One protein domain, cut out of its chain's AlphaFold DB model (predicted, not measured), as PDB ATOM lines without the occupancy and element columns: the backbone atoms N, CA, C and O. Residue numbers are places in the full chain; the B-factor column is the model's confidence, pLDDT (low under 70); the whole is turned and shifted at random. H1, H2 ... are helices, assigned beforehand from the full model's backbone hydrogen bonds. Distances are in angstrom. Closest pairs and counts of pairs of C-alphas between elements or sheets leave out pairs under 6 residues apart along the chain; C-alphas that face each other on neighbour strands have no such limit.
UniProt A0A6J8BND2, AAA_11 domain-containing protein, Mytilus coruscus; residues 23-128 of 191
ATOM      1  N   HIS A  23     -51.709   4.459  12.280       55.12
ATOM      2  CA  HIS A  23     -50.623   4.674  11.309       55.12
ATOM      3  C   HIS A  23     -49.561   5.672  11.795       55.12
ATOM      4  O   HIS A  23     -48.703   6.081  11.015       55.12
ATOM      5  N   ILE A  24     -49.599   6.068  13.070       55.53
ATOM      6  CA  ILE A  24     -48.520   6.857  13.665       55.53
ATOM      7  C   ILE A  24     -47.357   5.899  13.920       55.53
ATOM      8  O   ILE A  24     -47.258   5.284  14.977       55.53
ATOM      9  N   VAL A  25     -46.496   5.731  12.918       55.59
ATOM     10  CA  VAL A  25     -45.176   5.132  13.124       55.59
ATOM     11  C   VAL A  25     -44.390   6.109  13.995       55.59
ATOM     12  O   VAL A  25     -44.273   7.287  13.660       55.59
ATOM     13  N   GLU A  26     -43.873   5.639  15.129       56.53
ATOM     14  CA  GLU A  26     -43.254   6.494  16.154       56.53
ATOM     15  C   GLU A  26     -42.023   7.280  15.664       56.53
ATOM     16  O   GLU A  26     -41.658   8.280  16.286       56.53
ATOM     17  N   LYS A  27     -41.409   6.867  14.544       59.88
ATOM     18  CA  LYS A  27     -40.186   7.450  13.968       59.88
ATOM     19  C   LYS A  27     -40.201   7.450  12.431       59.88
ATOM     20  O   LYS A  27     -39.354   6.832  11.794       59.88
ATOM     21  N   ASP A  28     -41.189   8.104  11.818       69.56
ATOM     22  CA  ASP A  28     -41.189   8.353  10.365       69.56
ATOM     23  C   ASP A  28     -40.656   9.761  10.075       69.56
ATOM     24  O   ASP A  28     -41.386  10.742  10.204       69.56
ATOM     25  N   VAL A  29     -39.377   9.863   9.714       74.31
ATOM     26  CA  VAL A  29     -38.693  11.129   9.394       74.31
ATOM     27  C   VAL A  29     -39.287  11.745   8.107       74.31
ATOM     28  O   VAL A  29     -39.667  10.993   7.202       74.31
ATOM     29  N   PRO A  30     -39.388  13.086   7.975       78.50
ATOM     30  CA  PRO A  30     -39.872  13.733   6.755       78.50
ATOM     31  C   PRO A  30     -39.228  13.231   5.456       78.50
ATOM     32  O   PRO A  30     -38.021  13.036   5.387       78.50
ATOM     33  N   ASP A  31     -40.010  13.054   4.384       77.94
ATOM     34  CA  ASP A  31     -39.478  12.492   3.127       77.94
ATOM     35  C   ASP A  31     -38.440  13.412   2.452       77.94
ATOM     36  O   ASP A  31     -37.550  12.934   1.747       77.94
ATOM     37  N   TYR A  32     -38.488  14.724   2.715       76.62
ATOM     38  CA  TYR A  32     -37.454  15.674   2.281       76.62
ATOM     39  C   TYR A  32     -36.099  15.460   2.987       76.62
ATOM     40  O   TYR A  32     -35.064  15.863   2.467       76.62
ATOM     41  N   PHE A  33     -36.081  14.731   4.104       75.06
ATOM     42  CA  PHE A  33     -34.878  14.246   4.785       75.06
ATOM     43  C   PHE A  33     -34.480  12.819   4.369       75.06
ATOM     44  O   PHE A  33     -33.555  12.253   4.926       75.06
ATOM     45  N   LYS A  34     -35.128  12.192   3.380       68.69
ATOM     46  CA  LYS A  34     -34.760  10.833   2.917       68.69
ATOM     47  C   LYS A  34     -33.867  10.825   1.673       68.69
ATOM     48  O   LYS A  34     -33.619   9.773   1.091       68.69
ATOM     49  N   SER A  35     -33.410  11.992   1.215       66.88
ATOM     50  CA  SER A  35     -32.556  12.095   0.029       66.88
ATOM     51  C   SER A  35     -31.123  11.620   0.312       66.88
ATOM     52  O   SER A  35     -30.644  11.692   1.439       66.88
ATOM     53  N   PHE A  36     -30.396  11.185  -0.722       57.41
ATOM     54  CA  PHE A  36     -29.000  10.742  -0.582       57.41
ATOM     55  C   PHE A  36     -28.064  11.832  -0.019       57.41
ATOM     56  O   PHE A  36     -27.079  11.506   0.640       57.41
ATOM     57  N   LYS A  37     -28.384  13.121  -0.228       59.97
ATOM     58  CA  LYS A  37     -27.652  14.246   0.385       59.97
ATOM     59  C   LYS A  37     -27.779  14.243   1.907       59.97
ATOM     60  O   LYS A  37     -26.782  14.395   2.600       59.97
ATOM     61  N   PHE A  38     -28.975  13.971   2.421       62.19
ATOM     62  CA  PHE A  38     -29.223  13.893   3.858       62.19
ATOM     63  C   PHE A  38     -28.425  12.775   4.540       62.19
ATOM     64  O   PHE A  38     -27.926  12.949   5.643       62.19
ATOM     65  N   VAL A  39     -28.245  11.639   3.860       59.50
ATOM     66  CA  VAL A  39     -27.479  10.501   4.398       59.50
ATOM     67  C   VAL A  39     -25.985  10.836   4.567       59.50
ATOM     68  O   VAL A  39     -25.299  10.194   5.357       59.50
ATOM     69  N   LYS A  40     -25.462  11.837   3.843       65.00
ATOM     70  CA  LYS A  40     -24.041  12.228   3.885       65.00
ATOM     71  C   LYS A  40     -23.767  13.530   4.639       65.00
ATOM     72  O   LYS A  40     -22.649  13.719   5.114       65.00
ATOM     73  N   GLU A  41     -24.746  14.424   4.741       76.19
ATOM     74  CA  GLU A  41     -24.559  15.764   5.294       76.19
ATOM     75  C   GLU A  41     -25.199  15.914   6.676       76.19
ATOM     76  O   GLU A  41     -26.392  15.702   6.871       76.19
ATOM     77  N   LYS A  42     -24.385  16.326   7.654       85.94
ATOM     78  CA  LYS A  42     -24.855  16.652   9.002       85.94
ATOM     79  C   LYS A  42     -25.550  18.017   9.015       85.94
ATOM     80  O   LYS A  42     -25.041  18.974   8.433       85.94
ATOM     81  N   PHE A  43     -26.640  18.117   9.767       89.12
ATOM     82  CA  PHE A  43     -27.391  19.351   9.992       89.12
ATOM     83  C   PHE A  43     -26.641  20.288  10.928       89.12
ATOM     84  O   PHE A  43     -26.263  19.892  12.030       89.12
ATOM     85  N   GLU A  44     -26.468  21.542  10.527       91.25
ATOM     86  CA  GLU A  44     -25.917  22.585  11.383       91.25
ATOM     87  C   GLU A  44     -26.988  23.132  12.331       91.25
ATOM     88  O   GLU A  44     -27.969  23.732  11.896       91.25
ATOM     89  N   ILE A  45     -26.779  22.957  13.638       93.50
ATOM     90  CA  ILE A  45     -27.725  23.353  14.694       93.50
ATOM     91  C   ILE A  45     -27.242  24.552  15.520       93.50
ATOM     92  O   ILE A  45     -27.815  24.868  16.562       93.50
ATOM     93  N   SER A  46     -26.195  25.249  15.069       91.44
ATOM     94  CA  SER A  46     -25.624  26.405  15.774       91.44
ATOM     95  C   SER A  46     -26.631  27.536  16.031       91.44
ATOM     96  O   SER A  46     -26.458  28.301  16.974       91.44
ATOM     97  N   CYS A  47     -27.723  27.628  15.266       88.94
ATOM     98  CA  CYS A  47     -28.804  28.584  15.540       88.94
ATOM     99  C   CYS A  47     -29.526  28.347  16.878       88.94
ATOM    100  O   CYS A  47     -30.157  29.258  17.417       88.94
ATOM    101  N   LEU A  48     -29.448  27.138  17.439       91.50
ATOM    102  CA  LEU A  48     -30.150  26.806  18.675       91.50
ATOM    103  C   LEU A  48     -29.456  27.398  19.906       91.50
ATOM    104  O   LEU A  48     -30.155  27.768  20.852       91.50
ATOM    105  N   ASN A  49     -28.134  27.584  19.855       90.88
ATOM    106  CA  ASN A  49     -27.336  28.218  20.901       90.88
ATOM    107  C   ASN A  49     -26.262  29.128  20.283       90.88
ATOM    108  O   ASN A  49     -25.326  28.658  19.645       90.88
ATOM    109  N   SER A  50     -26.347  30.432  20.563       84.00
ATOM    110  CA  SER A  50     -25.460  31.468  20.013       84.00
ATOM    111  C   SER A  50     -23.974  31.314  20.346       84.00
ATOM    112  O   SER A  50     -23.149  31.966  19.712       84.00
ATOM    113  N   LYS A  51     -23.616  30.479  21.328       88.00
ATOM    114  CA  LYS A  51     -22.219  30.153  21.650       88.00
ATOM    115  C   LYS A  51     -21.618  29.080  20.736       88.00
ATOM    116  O   LYS A  51     -20.422  28.825  20.814       88.00
ATOM    117  N   LEU A  52     -22.432  28.411  19.921       87.75
ATOM    118  CA  LEU A  52     -21.979  27.342  19.041       87.75
ATOM    119  C   LEU A  52     -21.502  27.902  17.707       87.75
ATOM    120  O   LEU A  52     -22.219  28.641  17.037       87.75
ATOM    121  N   HIS A  53     -20.348  27.426  17.247       85.75
ATOM    122  CA  HIS A  53     -19.820  27.733  15.922       85.75
ATOM    123  C   HIS A  53     -19.727  26.451  15.093       85.75
ATOM    124  O   HIS A  53     -19.008  25.530  15.473       85.75
ATOM    125  N   LYS A  54     -20.459  26.393  13.970       86.50
ATOM    126  CA  LYS A  54     -20.471  25.265  13.020       86.50
ATOM    127  C   LYS A  54     -20.694  23.893  13.683       86.50
ATOM    128  O   LYS A  54     -20.017  22.918  13.355       86.50
ATOM    129  N   TYR A  55     -21.640  23.805  14.617       92.25
ATOM    130  CA  TYR A  55     -21.952  22.553  15.308       92.25
ATOM    131  C   TYR A  55     -22.941  21.729  14.481       92.25
ATOM    132  O   TYR A  55     -24.093  22.136  14.309       92.25
ATOM    133  N   LYS A  56     -22.485  20.585  13.958       92.19
ATOM    134  CA  LYS A  56     -23.279  19.734  13.065       92.19
ATOM    135  C   LYS A  56     -23.574  18.361  13.665       92.19
ATOM    136  O   LYS A  56     -22.660  17.701  14.159       92.19
ATOM    137  N   ILE A  57     -24.819  17.905  13.547       91.31
ATOM    138  CA  ILE A  57     -25.284  16.607  14.060       91.31
ATOM    139  C   ILE A  57     -26.024  15.794  12.997       91.31
ATOM    140  O   ILE A  57     -26.481  16.324  11.985       91.31
ATOM    141  N   ASP A  58     -26.156  14.496  13.248       87.12
ATOM    142  CA  ASP A  58     -27.053  13.625  12.490       87.12
ATOM    143  C   ASP A  58     -28.450  13.634  13.124       87.12
ATOM    144  O   ASP A  58     -28.705  12.917  14.088       87.12
ATOM    145  N   ILE A  59     -29.378  14.418  12.580       85.62
ATOM    146  CA  ILE A  59     -30.711  14.571  13.183       85.62
ATOM    147  C   ILE A  59     -31.586  13.308  13.097       85.62
ATOM    148  O   ILE A  59     -32.644  13.286  13.724       85.62
ATOM    149  N   SER A  60     -31.180  12.276  12.344       76.00
ATOM    150  CA  SER A  60     -31.945  11.028  12.201       76.00
ATOM    151  C   SER A  60     -31.978  10.199  13.486       76.00
ATOM    152  O   SER A  60     -32.895   9.404  13.693       76.00
ATOM    153  N   THR A  61     -31.003  10.414  14.371       76.50
ATOM    154  CA  THR A  61     -30.836   9.653  15.605       76.50
ATOM    155  C   THR A  61     -30.959  10.576  16.809       76.50
ATOM    156  O   THR A  61     -30.153  11.481  16.983       76.50
ATOM    157  N   GLU A  62     -31.926  10.320  17.693       80.12
ATOM    158  CA  GLU A  62     -32.132  11.124  18.912       80.12
ATOM    159  C   GLU A  62     -30.868  11.227  19.782       80.12
ATOM    160  O   GLU A  62     -30.604  12.278  20.352       80.12
ATOM    161  N   ALA A  63     -30.043  10.175  19.821       85.94
ATOM    162  CA  ALA A  63     -28.792  10.151  20.580       85.94
ATOM    163  C   ALA A  63     -27.727  11.152  20.088       85.94
ATOM    164  O   ALA A  63     -26.763  11.410  20.806       85.94
ATOM    165  N   SER A  64     -27.864  11.709  18.881       89.62
ATOM    166  CA  SER A  64     -26.944  12.733  18.372       89.62
ATOM    167  C   SER A  64     -27.259  14.135  18.904       89.62
ATOM    168  O   SER A  64     -26.417  15.033  18.813       89.62
ATOM    169  N   TRP A  65     -28.476  14.345  19.418       92.62
ATOM    170  CA  TRP A  65     -28.929  15.645  19.879       92.62
ATOM    171  C   TRP A  65     -28.274  15.981  21.222       92.62
ATOM    172  O   TRP A  65     -28.375  15.195  22.166       92.62
ATOM    173  N   PRO A  66     -27.638  17.160  21.361       94.62
ATOM    174  CA  PRO A  66     -27.135  17.606  22.652       94.62
ATOM    175  C   PRO A  66     -28.271  17.780  23.666       94.62
ATOM    176  O   PRO A  66     -29.425  17.997  23.288       94.62
ATOM    177  N   CYS A  67     -27.944  17.737  24.957       94.88
ATOM    178  CA  CYS A  67     -28.925  17.942  26.020       94.88
ATOM    179  C   CYS A  67     -29.544  19.356  25.997       94.88
ATOM    180  O   CYS A  67     -28.999  20.291  25.399       94.88
ATOM    181  N   ALA A  68     -30.686  19.511  26.675       94.69
ATOM    182  CA  ALA A  68     -31.449  20.759  26.727       94.69
ATOM    183  C   ALA A  68     -30.601  21.951  27.214       94.69
ATOM    184  O   ALA A  68     -30.560  22.987  26.543       94.69
ATOM    185  N   ASP A  69     -29.823  21.760  28.284       94.50
ATOM    186  CA  ASP A  69     -28.925  22.779  28.843       94.50
ATOM    187  C   ASP A  69     -27.873  23.256  27.839       94.50
ATOM    188  O   ASP A  69     -27.641  24.460  27.684       94.50
ATOM    189  N   PHE A  70     -27.266  22.322  27.098       93.56
ATOM    190  CA  PHE A  70     -26.281  22.655  26.070       93.56
ATOM    191  C   PHE A  70     -26.899  23.502  24.954       93.56
ATOM    192  O   PHE A  70     -26.246  24.402  24.426       93.56
ATOM    193  N   LEU A  71     -28.164  23.261  24.608       93.44
ATOM    194  CA  LEU A  71     -28.897  24.045  23.612       93.44
ATOM    195  C   LEU A  71     -29.574  25.293  24.191       93.44
ATOM    196  O   LEU A  71     -30.144  26.070  23.425       93.44
ATOM    197  N   ARG A  72     -29.476  25.528  25.508       92.12
ATOM    198  CA  ARG A  72     -30.158  26.620  26.222       92.12
ATOM    199  C   ARG A  72     -31.669  26.602  25.988       92.12
ATOM    200  O   ARG A  72     -32.279  27.630  25.687       92.12
ATOM    201  N   LEU A  73     -32.244  25.411  26.073       91.56
ATOM    202  CA  LEU A  73     -33.670  25.150  25.952       91.56
ATOM    203  C   LEU A  73     -34.172  24.578  27.272       91.56
ATOM    204  O   LEU A  73     -33.436  23.865  27.946       91.56
ATOM    205  N   ASP A  74     -35.431  24.840  27.608       91.94
ATOM    206  CA  ASP A  74     -36.101  24.008  28.604       91.94
ATOM    207  C   ASP A  74     -36.427  22.622  28.016       91.94
ATOM    208  O   ASP A  74     -36.481  22.438  26.793       91.94
ATOM    209  N   ASP A  75     -36.677  21.642  28.885       92.81
ATOM    210  CA  ASP A  75     -36.944  20.258  28.475       92.81
ATOM    211  C   ASP A  75     -38.139  20.127  27.524       92.81
ATOM    212  O   ASP A  75     -38.173  19.247  26.661       92.81
ATOM    213  N   SER A  76     -39.150  20.990  27.659       91.75
ATOM    214  CA  SER A  76     -40.333  20.942  26.799       91.75
ATOM    215  C   SER A  76     -40.020  21.437  25.388       91.75
ATOM    216  O   SER A  76     -40.423  20.801  24.413       91.75
ATOM    217  N   GLN A  77     -39.239  22.512  25.267       93.12
ATOM    218  CA  GLN A  77     -38.765  23.051  23.994       93.12
ATOM    219  C   GLN A  77     -37.794  22.091  23.311       93.12
ATOM    220  O   GLN A  77     -37.893  21.881  22.103       93.12
ATOM    221  N   HIS A  78     -36.885  21.489  24.079       93.88
ATOM    222  CA  HIS A  78     -35.941  20.484  23.595       93.88
ATOM    223  C   HIS A  78     -36.671  19.286  22.987       93.88
ATOM    224  O   HIS A  78     -36.488  18.985  21.804       93.88
ATOM    225  N   ARG A  79     -37.606  18.688  23.737       92.12
ATOM    226  CA  ARG A  79     -38.452  17.597  23.232       92.12
ATOM    227  C   ARG A  79     -39.268  18.016  22.014       92.12
ATOM    228  O   ARG A  79     -39.378  17.232  21.072       92.12
ATOM    229  N   ALA A  80     -39.828  19.227  22.000       92.69
ATOM    230  CA  ALA A  80     -40.601  19.726  20.864       92.69
ATOM    231  C   ALA A  80     -39.748  19.839  19.592       92.69
ATOM    232  O   ALA A  80     -40.198  19.424  18.525       92.69
ATOM    233  N   ILE A  81     -38.516  20.347  19.706       92.62
ATOM    234  CA  ILE A  81     -37.590  20.477  18.577       92.62
ATOM    235  C   ILE A  81     -37.207  19.106  18.026       92.62
ATOM    236  O   ILE A  81     -37.343  18.886  16.825       92.62
ATOM    237  N   ILE A  82     -36.803  18.170  18.889       91.00
ATOM    238  CA  ILE A  82     -36.466  16.805  18.461       91.00
ATOM    239  C   ILE A  82     -37.668  16.163  17.767       91.00
ATOM    240  O   ILE A  82     -37.537  15.673  16.650       91.00
ATOM    241  N   THR A  83     -38.855  16.248  18.374       89.25
ATOM    242  CA  THR A  83     -40.098  15.691  17.814       89.25
ATOM    243  C   THR A  83     -40.411  16.260  16.428       89.25
ATOM    244  O   THR A  83     -40.817  15.513  15.542       89.25
ATOM    245  N   LEU A  84     -40.226  17.568  16.220       90.06
ATOM    246  CA  LEU A  84     -40.455  18.223  14.928       90.06
ATOM    247  C   LEU A  84     -39.446  17.796  13.854       90.06
ATOM    248  O   LEU A  84     -39.804  17.751  12.682       90.06
ATOM    249  N   MET A  85     -38.210  17.475  14.237       87.88
ATOM    250  CA  MET A  85     -37.156  17.089  13.294       87.88
ATOM    251  C   MET A  85     -37.150  15.589  12.969       87.88
ATOM    252  O   MET A  85     -36.708  15.204  11.889       87.88
ATOM    253  N   THR A  86     -37.661  14.739  13.865       84.81
ATOM    254  CA  THR A  86     -37.654  13.274  13.699       84.81
ATOM    255  C   THR A  86     -38.987  12.695  13.221       84.81
ATOM    256  O   THR A  86     -39.067  11.497  12.948       84.81
ATOM    257  N   ARG A  87     -40.037  13.519  13.087       83.38
ATOM    258  CA  ARG A  87     -41.378  13.075  12.679       83.38
ATOM    259  C   ARG A  87     -41.922  13.872  11.500       83.38
ATOM    260  O   ARG A  87     -41.865  15.094  11.474       83.38
ATOM    261  N   LYS A  88     -42.559  13.173  10.561       82.06
ATOM    262  CA  LYS A  88     -43.316  13.738   9.432       82.06
ATOM    263  C   LYS A  88     -44.439  14.661   9.862       82.06
ATOM    264  O   LYS A  88     -44.728  15.634   9.171       82.06
ATOM    265  N   LEU A  89     -45.085  14.327  10.974       84.06
ATOM    266  CA  LEU A  89     -46.071  15.173  11.613       84.06
ATOM    267  C   LEU A  89     -45.821  15.200  13.115       84.06
ATOM    268  O   LEU A  89     -45.722  14.159  13.765       84.06
ATOM    269  N   ALA A  90     -45.804  16.408  13.663       85.25
ATOM    270  CA  ALA A  90     -45.765  16.646  15.089       85.25
ATOM    271  C   ALA A  90     -46.897  17.595  15.488       85.25
ATOM    272  O   ALA A  90     -47.177  18.579  14.802       85.25
ATOM    273  N   LEU A  91     -47.523  17.304  16.627       87.88
ATOM    274  CA  LEU A  91     -48.464  18.198  17.284       87.88
ATOM    275  C   LEU A  91     -47.787  18.758  18.532       87.88
ATOM    276  O   LEU A  91     -47.562  18.026  19.492       87.88
ATOM    277  N   ILE A  92     -47.470  20.051  18.514       88.44
ATOM    278  CA  ILE A  92     -46.902  20.740  19.673       88.44
ATOM    279  C   ILE A  92     -48.011  21.516  20.371       88.44
ATOM    280  O   ILE A  92     -48.571  22.468  19.825       88.44
ATOM    281  N   GLN A  93     -48.322  21.098  21.593       87.75
ATOM    282  CA  GLN A  93     -49.285  21.767  22.456       87.75
ATOM    283  C   GLN A  93     -48.551  22.555  23.533       87.75
ATOM    284  O   GLN A  93     -47.542  22.111  24.075       87.75
ATOM    285  N   GLY A  94     -49.073  23.730  23.858       84.44
ATOM    286  CA  GLY A  94     -48.554  24.546  24.943       84.44
ATOM    287  C   GLY A  94     -49.595  25.579  25.368       84.44
ATOM    288  O   GLY A  94     -50.229  26.166  24.481       84.44
ATOM    289  N   PRO A  95     -49.790  25.827  26.672       84.44
ATOM    290  CA  PRO A  95     -50.613  26.929  27.167       84.44
ATOM    291  C   PRO A  95     -50.212  28.302  26.580       84.44
ATOM    292  O   PRO A  95     -49.150  28.451  25.961       84.44
ATOM    293  N   PRO A  96     -51.053  29.339  26.708       82.75
ATOM    294  CA  PRO A  96     -50.656  30.706  26.371       82.75
ATOM    295  C   PRO A  96     -49.336  31.088  27.067       82.75
ATOM    296  O   PRO A  96     -49.121  30.737  28.221       82.75
ATOM    297  N   GLY A  97     -48.426  31.752  26.349       81.25
ATOM    298  CA  GLY A  97     -47.133  32.186  26.902       81.25
ATOM    299  C   GLY A  97     -46.008  31.138  26.955       81.25
ATOM    300  O   GLY A  97     -44.871  31.510  27.214       81.25
ATOM    301  N   THR A  98     -46.240  29.860  26.628       80.31
ATOM    302  CA  THR A  98     -45.213  28.796  26.770       80.31
ATOM    303  C   THR A  98     -44.229  28.682  25.598       80.31
ATOM    304  O   THR A  98     -43.866  27.585  25.178       80.31
ATOM    305  N   GLY A  99     -43.850  29.802  24.983       83.25
ATOM    306  CA  GLY A  99     -42.762  29.814  24.000       83.25
ATOM    307  C   GLY A  99     -43.020  29.078  22.675       83.25
ATOM    308  O   GLY A  99     -42.075  28.864  21.924       83.25
ATOM    309  N   LYS A 100     -44.267  28.731  22.319       90.56
ATOM    310  CA  LYS A 100     -44.591  28.072  21.029       90.56
ATOM    311  C   LYS A 100     -44.022  28.824  19.820       90.56
ATOM    312  O   LYS A 100     -43.417  28.216  18.943       90.56
ATOM    313  N   THR A 101     -44.161  30.151  19.807       90.38
ATOM    314  CA  THR A 101     -43.578  31.008  18.765       90.38
ATOM    315  C   THR A 101     -42.053  30.924  18.764       90.38
ATOM    316  O   THR A 101     -41.450  30.853  17.703       90.38
ATOM    317  N   VAL A 102     -41.413  30.864  19.936       90.25
ATOM    318  CA  VAL A 102     -39.951  30.725  20.052       90.25
ATOM    319  C   VAL A 102     -39.477  29.395  19.464       90.25
ATOM    320  O   VAL A 102     -38.536  29.389  18.672       90.25
ATOM    321  N   VAL A 103     -40.149  28.287  19.795       92.81
ATOM    322  CA  VAL A 103     -39.862  26.959  19.226       92.81
ATOM    323  C   VAL A 103     -40.060  26.961  17.713       92.81
ATOM    324  O   VAL A 103     -39.171  26.530  16.981       92.81
ATOM    325  N   GLY A 104     -41.183  27.499  17.231       93.44
ATOM    326  CA  GLY A 104     -41.468  27.586  15.801       93.44
ATOM    327  C   GLY A 104     -40.419  28.401  15.041       93.44
ATOM    328  O   GLY A 104     -39.950  27.963  13.996       93.44
ATOM    329  N   LEU A 105     -39.984  29.538  15.593       93.44
ATOM    330  CA  LEU A 105     -38.928  30.366  15.004       93.44
ATOM    331  C   LEU A 105     -37.575  29.644  14.974       93.44
ATOM    332  O   LEU A 105     -36.876  29.731  13.971       93.44
ATOM    333  N   LYS A 106     -37.214  28.907  16.034       92.69
ATOM    334  CA  LYS A 106     -35.986  28.092  16.067       92.69
ATOM    335  C   LYS A 106     -36.006  26.983  15.014       92.69
ATOM    336  O   LYS A 106     -34.994  26.763  14.359       92.69
ATOM    337  N   ILE A 107     -37.144  26.315  14.830       93.12
ATOM    338  CA  ILE A 107     -37.299  25.253  13.825       93.12
ATOM    339  C   ILE A 107     -37.259  25.813  12.412       93.12
ATOM    340  O   ILE A 107     -36.527  25.295  11.576       93.12
ATOM    341  N   ALA A 108     -37.988  26.894  12.150       93.12
ATOM    342  CA  ALA A 108     -37.932  27.567  10.862       93.12
ATOM    343  C   ALA A 108     -36.508  28.051  10.550       93.12
ATOM    344  O   ALA A 108     -36.030  27.853   9.438       93.12
ATOM    345  N   GLU A 109     -35.797  28.611  11.536       91.62
ATOM    346  CA  GLU A 109     -34.397  29.002  11.366       91.62
ATOM    347  C   GLU A 109     -33.490  27.801  11.064       91.62
ATOM    348  O   GLU A 109     -32.669  27.864  10.150       91.62
ATOM    349  N   LEU A 110     -33.657  26.699  11.801       91.62
ATOM    350  CA  LEU A 110     -32.900  25.468  11.598       91.62
ATOM    351  C   LEU A 110     -33.118  24.887  10.197       91.62
ATOM    352  O   LEU A 110     -32.152  24.513   9.536       91.62
ATOM    353  N   LEU A 111     -34.367  24.834   9.730       90.50
ATOM    354  CA  LEU A 111     -34.700  24.355   8.391       90.50
ATOM    355  C   LEU A 111     -34.101  25.272   7.323       90.50
ATOM    356  O   LEU A 111     -33.386  24.792   6.453       90.50
ATOM    357  N   LEU A 112     -34.325  26.582   7.406       89.88
ATOM    358  CA  LEU A 112     -33.850  27.533   6.396       89.88
ATOM    359  C   LEU A 112     -32.318  27.560   6.272       89.88
ATOM    360  O   LEU A 112     -31.814  27.608   5.159       89.88
ATOM    361  N   LYS A 113     -31.563  27.450   7.374       88.75
ATOM    362  CA  LYS A 113     -30.085  27.379   7.325       88.75
ATOM    363  C   LYS A 113     -29.538  26.079   6.730       88.75
ATOM    364  O   LYS A 113     -28.379  26.021   6.332       88.75
ATOM    365  N   ASN A 114     -30.361  25.037   6.686       89.06
ATOM    366  CA  ASN A 114     -30.006  23.729   6.148       89.06
ATOM    367  C   ASN A 114     -30.788  23.416   4.863       89.06
ATOM    368  O   ASN A 114     -30.932  22.248   4.503       89.06
ATOM    369  N   ASP A 115     -31.311  24.435   4.169       86.38
ATOM    370  CA  ASP A 115     -32.126  24.255   2.966       86.38
ATOM    371  C   ASP A 115     -31.393  23.483   1.865       86.38
ATOM    372  O   ASP A 115     -31.977  22.591   1.267       86.38
ATOM    373  N   HIS A 116     -30.093  23.704   1.688       83.75
ATOM    374  CA  HIS A 116     -29.232  22.945   0.778       83.75
ATOM    375  C   HIS A 116     -29.243  21.422   1.007       83.75
ATOM    376  O   HIS A 116     -28.981  20.668   0.063       83.75
ATOM    377  N   ILE A 117     -29.560  20.964   2.227       84.50
ATOM    378  CA  ILE A 117     -29.608  19.542   2.595       84.50
ATOM    379  C   ILE A 117     -30.949  18.917   2.191       84.50
ATOM    380  O   ILE A 117     -30.985  17.809   1.648       84.50
ATOM    381  N   TRP A 118     -32.065  19.604   2.462       82.12
ATOM    382  CA  TRP A 118     -33.410  19.042   2.276       82.12
ATOM    383  C   TRP A 118     -34.128  19.508   1.008       82.12
ATOM    384  O   TRP A 118     -35.010  18.808   0.501       82.12
ATOM    385  N   ARG A 119     -33.740  20.650   0.445       80.62
ATOM    386  CA  ARG A 119     -34.270  21.178  -0.812       80.62
ATOM    387  C   ARG A 119     -33.550  20.500  -1.979       80.62
ATOM    388  O   ARG A 119     -32.349  20.663  -2.186       80.62
ATOM    389  N   LYS A 120     -34.285  19.702  -2.759       69.75
ATOM    390  CA  LYS A 120     -33.754  19.070  -3.980       69.75
ATOM    391  C   LYS A 120     -33.486  20.127  -5.060       69.75
ATOM    392  O   LYS A 120     -34.229  21.099  -5.150       69.75
ATOM    393  N   GLN A 121     -32.473  19.897  -5.901       65.38
ATOM    394  CA  GLN A 121     -32.122  20.800  -7.009       65.38
ATOM    395  C   GLN A 121     -33.224  20.888  -8.079       65.38
ATOM    396  O   GLN A 121     -33.476  21.977  -8.580       65.38
ATOM    397  N   ASP A 122     -33.921  19.782  -8.367       64.75
ATOM    398  CA  ASP A 122     -34.781  19.710  -9.561       64.75
ATOM    399  C   ASP A 122     -36.251  20.068  -9.338       64.75
ATOM    400  O   ASP A 122     -36.971  20.318 -10.298       64.75
ATOM    401  N   ASN A 123     -36.732  20.071  -8.095       60.94
ATOM    402  CA  ASN A 123     -38.108  20.442  -7.769       60.94
ATOM    403  C   ASN A 123     -38.281  20.405  -6.252       60.94
ATOM    404  O   ASN A 123     -38.220  19.296  -5.730       60.94
ATOM    405  N   GLN A 124     -38.521  21.536  -5.571       63.75
ATOM    406  CA  GLN A 124     -39.343  21.612  -4.346       63.75
ATOM    407  C   GLN A 124     -39.855  23.040  -4.107       63.75
ATOM    408  O   GLN A 124     -39.115  24.020  -4.219       63.75
ATOM    409  N   GLY A 125     -41.145  23.119  -3.768       73.19
ATOM    410  CA  GLY A 125     -41.846  24.346  -3.403       73.19
ATOM    411  C   GLY A 125     -41.368  24.963  -2.079       73.19
ATOM    412  O   GLY A 125     -40.529  24.390  -1.383       73.19
ATOM    413  N   PRO A 126     -41.881  26.153  -1.733       85.38
ATOM    414  CA  PRO A 126     -41.447  26.908  -0.561       85.38
ATOM    415  C   PRO A 126     -41.846  26.226   0.755       85.38
ATOM    416  O   PRO A 126     -42.783  25.428   0.802       85.38
ATOM    417  N   MET A 127     -41.197  26.619   1.857       88.81
ATOM    418  CA  MET A 127     -41.730  26.354   3.194       88.81
ATOM    419  C   MET A 127     -43.030  27.151   3.373       88.81
ATOM    420  O   MET A 127     -43.021  28.381   3.331       88.81
ATOM    421  N   LEU A 128     -44.151  26.452   3.559       92.38
ATOM    422  CA  LEU A 128     -45.461  27.073   3.730       92.38
ATOM    423  C   LEU A 128     -45.761  27.301   5.215       92.38
ATOM    424  O   LEU A 128     -45.905  26.350   5.982       92.38
TER     425      LEU A 128
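What this domain is: This is residues 23 to 128 of the 191 residues of the protein "AAA_11 domain-containing protein" of Mytilus coruscus (UniProt A0A6J8BND2). Little regular structure: two longer helices, H3 and H4, pack in the middle among long loops, with short H2 at one end and short H1 and H5 together at the other. The printed part has 106 residues with five named helices, H1 to H5, and no named strand; the class is all helix, with 39 residues in named elements. It is compact, radius of gyration of the C-alphas 13.8 A, spanning 40 by 36 by 26 A.

Where its parts are: H1, residues 36 to 40, begins at C-alpha (-29.000, 10.742, -0.582). H2 is residues 68 to 71, H3 75 to 86, 16.4 A long, H4 100 to 113, 20.0 A, and H5 115 to 118, ending at C-alpha (-33.410, 19.042, 2.276).

How they stand to each other: H3 and H4 touch, C-alphas of Gln 77 and Val 103 closest at 6.3 A, at a steep tilt of 41 degrees, the same way. H1 touches H5, closest C-alphas Phe 38 and Ile 117, 5.8 A. H2 and H3 only just touch, only at the corner, with 3 pairs of C-alphas within 8 A, closest Ala 68 and His 78, 5.5 A. H3 and H4 have every O i to N i+4 pair within hydrogen-bond range; H1 has 0 of 1, but 2 of 2 O i to N i+3; H2 and H5 are too short for an i+4 pair.

The domain as a whole: The farthest C-alphas, Pro 96 and Asp 122, are 40.8 A apart. The printed part has no cut; links H1 to H2 and H3 to H4 are long. Residues 23 to 28, 34 to 40 and 120 to 124 have pLDDT under 70.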